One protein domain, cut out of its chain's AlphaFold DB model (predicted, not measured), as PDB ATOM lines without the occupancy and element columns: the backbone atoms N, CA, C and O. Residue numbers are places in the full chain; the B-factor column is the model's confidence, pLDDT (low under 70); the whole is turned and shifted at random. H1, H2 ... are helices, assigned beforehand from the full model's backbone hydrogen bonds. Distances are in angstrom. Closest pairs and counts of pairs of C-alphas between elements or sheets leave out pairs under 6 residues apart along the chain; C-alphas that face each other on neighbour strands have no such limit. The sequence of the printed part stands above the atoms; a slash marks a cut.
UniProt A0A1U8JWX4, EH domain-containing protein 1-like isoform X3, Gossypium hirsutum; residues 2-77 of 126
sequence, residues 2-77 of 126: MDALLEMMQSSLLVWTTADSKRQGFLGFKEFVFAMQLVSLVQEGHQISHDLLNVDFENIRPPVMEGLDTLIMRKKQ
ATOM      1  N   MET A   2    -100.710  49.016 -21.737       62.50
ATOM      2  CA  MET A   2     -99.982  48.468 -20.584       62.50
ATOM      3  C   MET A   2    -100.846  47.536 -19.714       62.50
ATOM      4  O   MET A   2    -100.343  46.526 -19.237       62.50
ATOM      5  N   ASP A   3    -102.150  47.813 -19.592       68.00
ATOM      6  CA  ASP A   3    -103.068  47.014 -18.761       68.00
ATOM      7  C   ASP A   3    -103.282  45.589 -19.299       68.00
ATOM      8  O   ASP A   3    -103.255  44.629 -18.539       68.00
ATOM      9  N   ALA A   4    -103.386  45.431 -20.625       61.66
ATOM     10  CA  ALA A   4    -103.539  44.122 -21.269       61.66
ATOM     11  C   ALA A   4    -102.270  43.257 -21.153       61.66
ATOM     12  O   ALA A   4    -102.345  42.038 -21.026       61.66
ATOM     13  N   LEU A   5    -101.091  43.887 -21.170       64.88
ATOM     14  CA  LEU A   5     -99.812  43.194 -21.000       64.88
ATOM     15  C   LEU A   5     -99.620  42.732 -19.547       64.88
ATOM     16  O   LEU A   5     -99.111  41.638 -19.306       64.88
ATOM     17  N   LEU A   6    -100.064  43.549 -18.585       71.62
ATOM     18  CA  LEU A   6    -100.053  43.208 -17.165       71.62
ATOM     19  C   LEU A   6    -101.015  42.049 -16.861       71.62
ATOM     20  O   LEU A   6    -100.618  41.102 -16.185       71.62
ATOM     21  N   GLU A   7    -102.233  42.079 -17.406       68.81
ATOM     22  CA  GLU A   7    -103.198  40.972 -17.302       68.81
ATOM     23  C   GLU A   7    -102.669  39.671 -17.919       68.81
ATOM     24  O   GLU A   7    -102.774  38.592 -17.326       68.81
ATOM     25  N   MET A   8    -102.029  39.753 -19.088       68.19
ATOM     26  CA  MET A   8    -101.448  38.578 -19.738       68.19
ATOM     27  C   MET A   8    -100.283  37.991 -18.920       68.19
ATOM     28  O   MET A   8    -100.148  36.772 -18.793       68.19
ATOM     29  N   MET A   9     -99.457  38.842 -18.309       71.06
ATOM     30  CA  MET A   9     -98.382  38.383 -17.425       71.06
ATOM     31  C   MET A   9     -98.937  37.725 -16.149       71.06
ATOM     32  O   MET A   9     -98.418  36.697 -15.710       71.06
ATOM     33  N   GLN A  10    -100.001  38.286 -15.567       73.44
ATOM     34  CA  GLN A  10    -100.639  37.741 -14.365       73.44
ATOM     35  C   GLN A  10    -101.321  36.395 -14.627       73.44
ATOM     36  O   GLN A  10    -101.161  35.469 -13.832       73.44
ATOM     37  N   SER A  11    -102.017  36.250 -15.755       75.19
ATOM     38  CA  SER A  11    -102.682  34.997 -16.130       75.19
ATOM     39  C   SER A  11    -101.689  33.855 -16.358       75.19
ATOM     40  O   SER A  11    -101.915  32.756 -15.860       75.19
ATOM     41  N   SER A  12    -100.540  34.099 -16.999       80.06
ATOM     42  CA  SER A  12     -99.497  33.071 -17.159       80.06
ATOM     43  C   SER A  12     -98.941  32.586 -15.813       80.06
ATOM     44  O   SER A  12     -98.807  31.379 -15.584       80.06
ATOM     45  N   LEU A  13     -98.670  33.515 -14.892       82.62
ATOM     46  CA  LEU A  13     -98.191  33.176 -13.554       82.62
ATOM     47  C   LEU A  13     -99.262  32.424 -12.748       82.62
ATOM     48  O   LEU A  13     -98.948  31.482 -12.014       82.62
ATOM     49  N   LEU A  14    -100.529  32.810 -12.898       84.38
ATOM     50  CA  LEU A  14    -101.657  32.156 -12.246       84.38
ATOM     51  C   LEU A  14    -101.835  30.718 -12.747       84.38
ATOM     52  O   LEU A  14    -101.943  29.804 -11.932       84.38
ATOM     53  N   VAL A  15    -101.769  30.493 -14.063       87.19
ATOM     54  CA  VAL A  15    -101.788  29.148 -14.663       87.19
ATOM     55  C   VAL A  15    -100.664  28.292 -14.082       87.19
ATOM     56  O   VAL A  15    -100.910  27.175 -13.632       87.19
ATOM     57  N   TRP A  16     -99.441  28.828 -14.038       88.62
ATOM     58  CA  TRP A  16     -98.284  28.105 -13.511       88.62
ATOM     59  C   TRP A  16     -98.445  27.746 -12.033       88.62
ATOM     60  O   TRP A  16     -98.293  26.589 -11.656       88.62
ATOM     61  N   THR A  17     -98.768  28.726 -11.189       87.81
ATOM     62  CA  THR A  17     -98.905  28.515  -9.738       87.81
ATOM     63  C   THR A  17    -100.069  27.596  -9.380       87.81
ATOM     64  O   THR A  17     -99.998  26.898  -8.371       87.81
ATOM     65  N   THR A  18    -101.107  27.561 -10.216       86.06
ATOM     66  CA  THR A  18    -102.250  26.655 -10.065       86.06
ATOM     67  C   THR A  18    -101.900  25.234 -10.515       86.06
ATOM     68  O   THR A  18    -102.279  24.268  -9.853       86.06
ATOM     69  N   ALA A  19    -101.149  25.082 -11.609       88.06
ATOM     70  CA  ALA A  19    -100.763  23.774 -12.130       88.06
ATOM     71  C   ALA A  19     -99.613  23.118 -11.337       88.06
ATOM     72  O   ALA A  19     -99.680  21.925 -11.034       88.06
ATOM     73  N   ASP A  20     -98.595  23.884 -10.929       90.62
ATOM     74  CA  ASP A  20     -97.493  23.429 -10.066       90.62
ATOM     75  C   ASP A  20     -97.870  23.544  -8.578       90.62
ATOM     76  O   ASP A  20     -97.235  24.236  -7.777       90.62
ATOM     77  N   SER A  21     -98.933  22.833  -8.195       86.19
ATOM     78  CA  SER A  21     -99.421  22.791  -6.808       86.19
ATOM     79  C   SER A  21     -98.364  22.303  -5.803       86.19
ATOM     80  O   SER A  21     -98.385  22.696  -4.636       86.19
ATOM     81  N   LYS A  22     -97.413  21.476  -6.256       88.50
ATOM     82  CA  LYS A  22     -96.318  20.920  -5.444       88.50
ATOM     83  C   LYS A  22     -95.091  21.828  -5.366       88.50
ATOM     84  O   LYS A  22     -94.198  21.542  -4.571       88.50
ATOM     85  N   ARG A  23     -95.045  22.907  -6.156       89.00
ATOM     86  CA  ARG A  23     -93.921  23.854  -6.244       89.00
ATOM     87  C   ARG A  23     -92.588  23.169  -6.543       89.00
ATOM     88  O   ARG A  23     -91.550  23.537  -5.993       89.00
ATOM     89  N   GLN A  24     -92.625  22.153  -7.394       90.56
ATOM     90  CA  GLN A  24     -91.447  21.357  -7.742       90.56
ATOM     91  C   GLN A  24     -90.625  22.007  -8.869       90.56
ATOM     92  O   GLN A  24     -89.519  21.551  -9.162       90.56
ATOM     93  N   GLY A  25     -91.143  23.074  -9.493       90.94
ATOM     94  CA  GLY A  25     -90.457  23.818 -10.552       90.94
ATOM     95  C   GLY A  25     -90.554  23.167 -11.934       90.94
ATOM     96  O   GLY A  25     -89.930  23.641 -12.881       90.94
ATOM     97  N   PHE A  26     -91.335  22.095 -12.067       91.19
ATOM     98  CA  PHE A  26     -91.648  21.439 -13.334       91.19
ATOM     99  C   PHE A  26     -93.060  20.850 -13.292       91.19
ATOM    100  O   PHE A  26     -93.585  20.555 -12.222       91.19
ATOM    101  N   LEU A  27     -93.658  20.634 -14.461       92.94
ATOM    102  CA  LEU A  27     -94.989  20.042 -14.597       92.94
ATOM    103  C   LEU A  27     -94.857  18.613 -15.129       92.94
ATOM    104  O   LEU A  27     -94.298  18.390 -16.205       92.94
ATOM    105  N   GLY A  28     -95.373  17.634 -14.387       91.88
ATOM    106  CA  GLY A  28     -95.593  16.284 -14.904       91.88
ATOM    107  C   GLY A  28     -96.712  16.265 -15.950       91.88
ATOM    108  O   GLY A  28     -97.416  17.250 -16.138       91.88
ATOM    109  N   PHE A  29     -96.939  15.130 -16.618       91.19
ATOM    110  CA  PHE A  29     -97.913  15.055 -17.721       91.19
ATOM    111  C   PHE A  29     -99.324  15.533 -17.336       91.19
ATOM    112  O   PHE A  29     -99.919  16.335 -18.048       91.19
ATOM    113  N   LYS A  30     -99.848  15.096 -16.185       90.50
ATOM    114  CA  LYS A  30    -101.181  15.506 -15.712       90.50
ATOM    115  C   LYS A  30    -101.246  17.003 -15.390       90.50
ATOM    116  O   LYS A  30    -102.230  17.654 -15.714       90.50
ATOM    117  N   GLU A  31    -100.195  17.534 -14.770       90.94
ATOM    118  CA  GLU A  31    -100.086  18.949 -14.391       90.94
ATOM    119  C   GLU A  31     -99.928  19.827 -15.643       90.94
ATOM    120  O   GLU A  31    -100.523  20.894 -15.738       90.94
ATOM    121  N   PHE A  32     -99.207  19.331 -16.651       92.19
ATOM    122  CA  PHE A  32     -99.086  19.958 -17.960       92.19
ATOM    123  C   PHE A  32    -100.426  20.000 -18.702       92.19
ATOM    124  O   PHE A  32    -100.827  21.065 -19.157       92.19
ATOM    125  N   VAL A  33    -101.143  18.874 -18.803       89.69
ATOM    126  CA  VAL A  33    -102.472  18.839 -19.442       89.69
ATOM    127  C   VAL A  33    -103.418  19.824 -18.757       89.69
ATOM    128  O   VAL A  33    -104.091  20.598 -19.431       89.69
ATOM    129  N   PHE A  34    -103.401  19.856 -17.426       88.56
ATOM    130  CA  PHE A  34    -104.196  20.796 -16.646       88.56
ATOM    131  C   PHE A  34    -103.810  22.262 -16.910       88.56
ATOM    132  O   PHE A  34    -104.685  23.101 -17.121       88.56
ATOM    133  N   ALA A  35    -102.513  22.576 -16.997       90.38
ATOM    134  CA  ALA A  35    -102.043  23.904 -17.395       90.38
ATOM    135  C   ALA A  35    -102.543  24.296 -18.796       90.38
ATOM    136  O   ALA A  35    -103.010  25.414 -18.995       90.38
ATOM    137  N   MET A  36    -102.503  23.375 -19.764       91.44
ATOM    138  CA  MET A  36    -102.994  23.637 -21.123       91.44
ATOM    139  C   MET A  36    -104.510  23.885 -21.159       91.44
ATOM    140  O   MET A  36    -104.979  24.752 -21.899       91.44
ATOM    141  N   GLN A  37    -105.280  23.170 -20.337       88.44
ATOM    142  CA  GLN A  37    -106.717  23.411 -20.182       88.44
ATOM    143  C   GLN A  37    -106.998  24.799 -19.588       88.44
ATOM    144  O   GLN A  37    -107.850  25.523 -20.096       88.44
ATOM    145  N   LEU A  38    -106.228  25.219 -18.580       87.56
ATOM    146  CA  LEU A  38    -106.313  26.566 -18.006       87.56
ATOM    147  C   LEU A  38    -105.997  27.665 -19.032       87.56
ATOM    148  O   LEU A  38    -106.705  28.668 -19.091       87.56
ATOM    149  N   VAL A  39    -104.973  27.475 -19.870       88.69
ATOM    150  CA  VAL A  39    -104.658  28.416 -20.962       88.69
ATOM    151  C   VAL A  39    -105.834  28.539 -21.930       88.69
ATOM    152  O   VAL A  39    -106.174  29.645 -22.341       88.69
ATOM    153  N   SER A  40    -106.479  27.419 -22.254       88.06
ATOM    154  CA  SER A  40    -107.635  27.396 -23.155       88.06
ATOM    155  C   SER A  40    -108.814  28.195 -22.588       88.06
ATOM    156  O   SER A  40    -109.429  28.978 -23.308       88.06
ATOM    157  N   LEU A  41    -109.064  28.083 -21.278       85.75
ATOM    158  CA  LEU A  41    -110.100  28.856 -20.586       85.75
ATOM    159  C   LEU A  41    -109.849  30.360 -20.621       85.75
ATOM    160  O   LEU A  41    -110.750  31.132 -20.950       85.75
ATOM    161  N   VAL A  42    -108.619  30.774 -20.315       83.50
ATOM    162  CA  VAL A  42    -108.232  32.191 -20.348       83.50
ATOM    163  C   VAL A  42    -108.394  32.758 -21.755       83.50
ATOM    164  O   VAL A  42    -108.884  33.872 -21.922       83.50
ATOM    165  N   GLN A  43    -108.027  31.983 -22.777       85.50
ATOM    166  CA  GLN A  43    -108.165  32.391 -24.176       85.50
ATOM    167  C   GLN A  43    -109.622  32.511 -24.629       85.50
ATOM    168  O   GLN A  43    -109.926  33.338 -25.486       85.50
ATOM    169  N   GLU A  44    -110.527  31.729 -24.046       80.75
ATOM    170  CA  GLU A  44    -111.969  31.835 -24.280       80.75
ATOM    171  C   GLU A  44    -112.615  32.997 -23.497       80.75
ATOM    172  O   GLU A  44    -113.796  33.291 -23.674       80.75
ATOM    173  N   GLY A  45    -111.841  33.699 -22.661       76.38
ATOM    174  CA  GLY A  45    -112.303  34.829 -21.854       76.38
ATOM    175  C   GLY A  45    -112.906  34.427 -20.505       76.38
ATOM    176  O   GLY A  45    -113.520  35.262 -19.840       76.38
ATOM    177  N   HIS A  46    -112.734  33.171 -20.078       73.62
ATOM    178  CA  HIS A  46    -113.133  32.730 -18.744       73.62
ATOM    179  C   HIS A  46    -112.060  33.103 -17.718       73.62
ATOM    180  O   HIS A  46    -110.884  32.766 -17.854       73.62
ATOM    181  N   GLN A  47    -112.476  33.784 -16.651       69.31
ATOM    182  CA  GLN A  47    -111.597  34.108 -15.531       69.31
ATOM    183  C   GLN A  47    -111.276  32.839 -14.734       69.31
ATOM    184  O   GLN A  47    -112.178  32.062 -14.409       69.31
ATOM    185  N   ILE A  48    -110.004  32.648 -14.377       68.62
ATOM    186  CA  ILE A  48    -109.560  31.553 -13.503       68.62
ATOM    187  C   ILE A  48    -110.055  31.857 -12.076       68.62
ATOM    188  O   ILE A  48    -109.344  32.440 -11.262       68.62
ATOM    189  N   SER A  49    -111.313  31.525 -11.789       65.31
ATOM    190  CA  SER A  49    -111.888  31.582 -10.441       65.31
ATOM    191  C   SER A  49    -111.559  30.299  -9.676       65.31
ATOM    192  O   SER A  49    -111.334  29.257 -10.280       65.31
ATOM    193  N   HIS A  50    -111.576  30.344  -8.342       60.41
ATOM    194  CA  HIS A  50    -111.328  29.179  -7.480       60.41
ATOM    195  C   HIS A  50    -112.316  28.012  -7.695       60.41
ATOM    196  O   HIS A  50    -112.055  26.907  -7.223       60.41
ATOM    197  N   ASP A  51    -113.411  28.234  -8.427       57.44
ATOM    198  CA  ASP A  51    -114.440  27.239  -8.743       57.44
ATOM    199  C   ASP A  51    -114.203  26.540 -10.099       57.44
ATOM    200  O   ASP A  51    -115.086  26.423 -10.945       57.44
ATOM    201  N   LEU A  52    -112.972  26.064 -10.325       63.88
ATOM    202  CA  LEU A  52    -112.597  25.288 -11.522       63.88
ATOM    203  C   LEU A  52    -113.291  23.915 -11.603       63.88
ATOM    204  O   LEU A  52    -113.110  23.192 -12.580       63.88
ATOM    205  N   LEU A  53    -114.057  23.531 -10.576       59.06
ATOM    206  CA  LEU A  53    -114.721  22.230 -10.484       59.06
ATOM    207  C   LEU A  53    -115.994  22.135 -11.332       59.06
ATOM    208  O   LEU A  53    -116.430  21.024 -11.615       59.06
ATOM    209  N   ASN A  54    -116.571  23.268 -11.746       58.12
ATOM    210  CA  ASN A  54    -117.817  23.303 -12.519       58.12
ATOM    211  C   ASN A  54    -117.619  23.724 -13.985       58.12
ATOM    212  O   ASN A  54    -118.577  24.062 -14.678       58.12
ATOM    213  N   VAL A  55    -116.370  23.753 -14.446       65.94
ATOM    214  CA  VAL A  55    -116.035  24.163 -15.807       65.94
ATOM    215  C   VAL A  55    -116.087  22.944 -16.723       65.94
ATOM    216  O   VAL A  55    -115.405  21.950 -16.481       65.94
ATOM    217  N   ASP A  56    -116.917  23.011 -17.762       69.50
ATOM    218  CA  ASP A  56    -117.073  21.923 -18.724       69.50
ATOM    219  C   ASP A  56    -115.899  21.911 -19.711       69.50
ATOM    220  O   ASP A  56    -115.874  22.649 -20.696       69.50
ATOM    221  N   PHE A  57    -114.890  21.086 -19.414       73.06
ATOM    222  CA  PHE A  57    -113.683  20.959 -20.232       73.06
ATOM    223  C   PHE A  57    -113.904  20.223 -21.560       73.06
ATOM    224  O   PHE A  57    -113.009  20.246 -22.407       73.06
ATOM    225  N   GLU A  58    -115.066  19.598 -21.767       73.50
ATOM    226  CA  GLU A  58    -115.349  18.817 -22.978       73.50
ATOM    227  C   GLU A  58    -115.597  19.700 -24.209       73.50
ATOM    228  O   GLU A  58    -115.386  19.258 -25.338       73.50
ATOM    229  N   ASN A  59    -116.002  20.961 -24.013       79.06
ATOM    230  CA  ASN A  59    -116.399  21.848 -25.110       79.06
ATOM    231  C   ASN A  59    -115.425  23.015 -25.366       79.06
ATOM    232  O   ASN A  59    -115.705  23.885 -26.196       79.06
ATOM    233  N   ILE A  60    -114.281  23.031 -24.678       80.25
ATOM    234  CA  ILE A  60    -113.277  24.099 -24.774       80.25
ATOM    235  C   ILE A  60    -112.381  23.854 -25.987       80.25
ATOM    236  O   ILE A  60    -111.906  22.741 -26.238       80.25
ATOM    237  N   ARG A  61    -112.110  24.913 -26.751       85.31
ATOM    238  CA  ARG A  61    -111.186  24.833 -27.888       85.31
ATOM    239  C   ARG A  61    -109.754  24.583 -27.408       85.31
ATOM    240  O   ARG A  61    -109.364  25.119 -26.378       85.31
ATOM    241  N   PRO A  62    -108.935  23.834 -28.167       85.50
ATOM    242  CA  PRO A  62    -107.527  23.677 -27.837       85.50
ATOM    243  C   PRO A  62    -106.813  25.031 -27.711       85.50
ATOM    244  O   PRO A  62    -107.151  25.971 -28.438       85.50
ATOM    245  N   PRO A  63    -105.784  25.118 -26.856       89.62
ATOM    246  CA  PRO A  63    -105.076  26.361 -26.611       89.62
ATOM    247  C   PRO A  63    -104.286  26.780 -27.852       89.62
ATOM    248  O   PRO A  63    -103.573  25.980 -28.466       89.62
ATOM    249  N   VAL A  64    -104.388  28.056 -28.208       86.50
ATOM    250  CA  VAL A  64    -103.644  28.667 -29.309       86.50
ATOM    251  C   VAL A  64    -102.250  29.051 -28.816       86.50
ATOM    252  O   VAL A  64    -102.103  29.672 -27.766       86.50
ATOM    253  N   MET A  65    -101.210  28.705 -29.573       83.06
ATOM    254  CA  MET A  65     -99.830  29.090 -29.271       83.06
ATOM    255  C   MET A  65     -99.223  29.803 -30.476       83.06
ATOM    256  O   MET A  65     -99.080  29.212 -31.549       83.06
ATOM    257  N   GLU A  66     -98.853  31.070 -30.294       83.38
ATOM    258  CA  GLU A  66     -98.184  31.848 -31.335       83.38
ATOM    259  C   GLU A  66     -96.829  31.215 -31.699       83.38
ATOM    260  O   GLU A  66     -96.087  30.729 -30.844       83.38
ATOM    261  N   GLY A  67     -96.506  31.195 -32.992       79.12
ATOM    262  CA  GLY A  67     -95.207  30.737 -33.485       79.12
ATOM    263  C   GLY A  67     -95.090  29.230 -33.740       79.12
ATOM    264  O   GLY A  67     -94.128  28.828 -34.400       79.12
ATOM    265  N   LEU A  68     -96.063  28.395 -33.342       78.88
ATOM    266  CA  LEU A  68     -96.056  26.962 -33.688       78.88
ATOM    267  C   LEU A  68     -96.048  26.730 -35.208       78.88
ATOM    268  O   LEU A  68     -95.302  25.880 -35.703       78.88
ATOM    269  N   ASP A  69     -96.805  27.527 -35.963       80.62
ATOM    270  CA  ASP A  69     -96.916  27.404 -37.423       80.62
ATOM    271  C   ASP A  69     -95.563  27.588 -38.120       80.62
ATOM    272  O   ASP A  69     -95.206  26.851 -39.047       80.62
ATOM    273  N   THR A  70     -94.758  28.525 -37.618       82.31
ATOM    274  CA  THR A  70     -93.432  28.835 -38.168       82.31
ATOM    275  C   THR A  70     -92.462  27.656 -38.015       82.31
ATOM    276  O   THR A  70     -91.685  27.356 -38.928       82.31
ATOM    277  N   LEU A  71     -92.559  26.916 -36.905       75.06
ATOM    278  CA  LEU A  71     -91.760  25.716 -36.645       75.06
ATOM    279  C   LEU A  71     -92.181  24.550 -37.551       75.06
ATOM    280  O   LEU A  71     -91.328  23.831 -38.084       75.06
ATOM    281  N   ILE A  72     -93.487  24.387 -37.780       76.12
ATOM    282  CA  ILE A  72     -94.031  23.348 -38.667       76.12
ATOM    283  C   ILE A  72     -93.615  23.610 -40.123       76.12
ATOM    284  O   ILE A  72     -93.217  22.679 -40.836       76.12
ATOM    285  N   MET A  73     -93.641  24.869 -40.565       70.62
ATOM    286  CA  MET A  73     -93.199  25.261 -41.909       70.62
ATOM    287  C   MET A  73     -91.698  25.026 -42.123       70.62
ATOM    288  O   MET A  73     -91.309  24.475 -43.159       70.62
ATOM    289  N   ARG A  74     -90.853  25.340 -41.129       67.56
ATOM    290  CA  ARG A  74     -89.404  25.073 -41.189       67.56
ATOM    291  C   ARG A  74     -89.098  23.577 -41.327       67.56
ATOM    292  O   ARG A  74     -88.211  23.189 -42.089       67.56
ATOM    293  N   LYS A  75     -89.867  22.718 -40.650       60.47
ATOM    294  CA  LYS A  75     -89.728  21.256 -40.750       60.47
ATOM    295  C   LYS A  75     -90.090  20.727 -42.144       60.47
ATOM    296  O   LYS A  75     -89.381  19.859 -42.649       60.47
ATOM    297  N   LYS A  76     -91.132  21.270 -42.790       58.62
ATOM    298  CA  LYS A  76     -91.524  20.891 -44.165       58.62
ATOM    299  C   LYS A  76     -90.496  21.313 -45.222       58.62
ATOM    300  O   LYS A  76     -90.279  20.579 -46.182       58.62
ATOM    301  N   GLN A  77     -89.838  22.460 -45.052       53.31
ATOM    302  CA  GLN A  77     -88.792  22.914 -45.982       53.31
ATOM    303  C   GLN A  77     -87.488  22.112 -45.850       53.31
ATOM    304  O   GLN A  77     -86.815  21.872 -46.848       53.31
TER     305      GLN A  77
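AT A GLANCE: This is residues 2 to 77 of the 126 residues of the protein "EH domain-containing protein 1-like isoform X3" of Gossypium hirsutum (UniProt A0A1U8JWX4). Two helices, H1 and H2, form a helical hairpin, and the long loop of residues 44 to 67 leads from it to a third helix, H3, which sticks out as an arm. The printed part has 76 residues, with three named helices in the order H1, H2, H3 and no named strand: all helix. It is loose, with a radius of gyration of the C-alphas of 14.3 A, and spans 45 by 32 by 28 A.

IN THESE COORDINATES: Find C-alpha 2 at (-99.982, 48.468, -20.584); there H1, residues 2 to 19, begins and runs 26.1 A. H2, residues 29 to 43, runs 21.1 A. H3, residues 68 to 77, runs 14.8 A to C-alpha 77 at (-88.792, 22.914, -45.982).

HOW THE PARTS SIT: H1 touches H2 with residues 11 to 19 alone; their closest C-alphas, of Ala 19 and Glu 31, are 5.4 A apart. They run opposite ways at a shallow tilt of 27 degrees. H3 is apart from both. In H1, H2 and H3 every O i to N i+4 pair is within hydrogen-bond range.

THE WHOLE: The printed part has no cut. The 24-residue link from H2 to H3 is long. Look for pLDDT under 70 at residues 2 to 5, 7 to 8, 47 to 56 and 74 to 77.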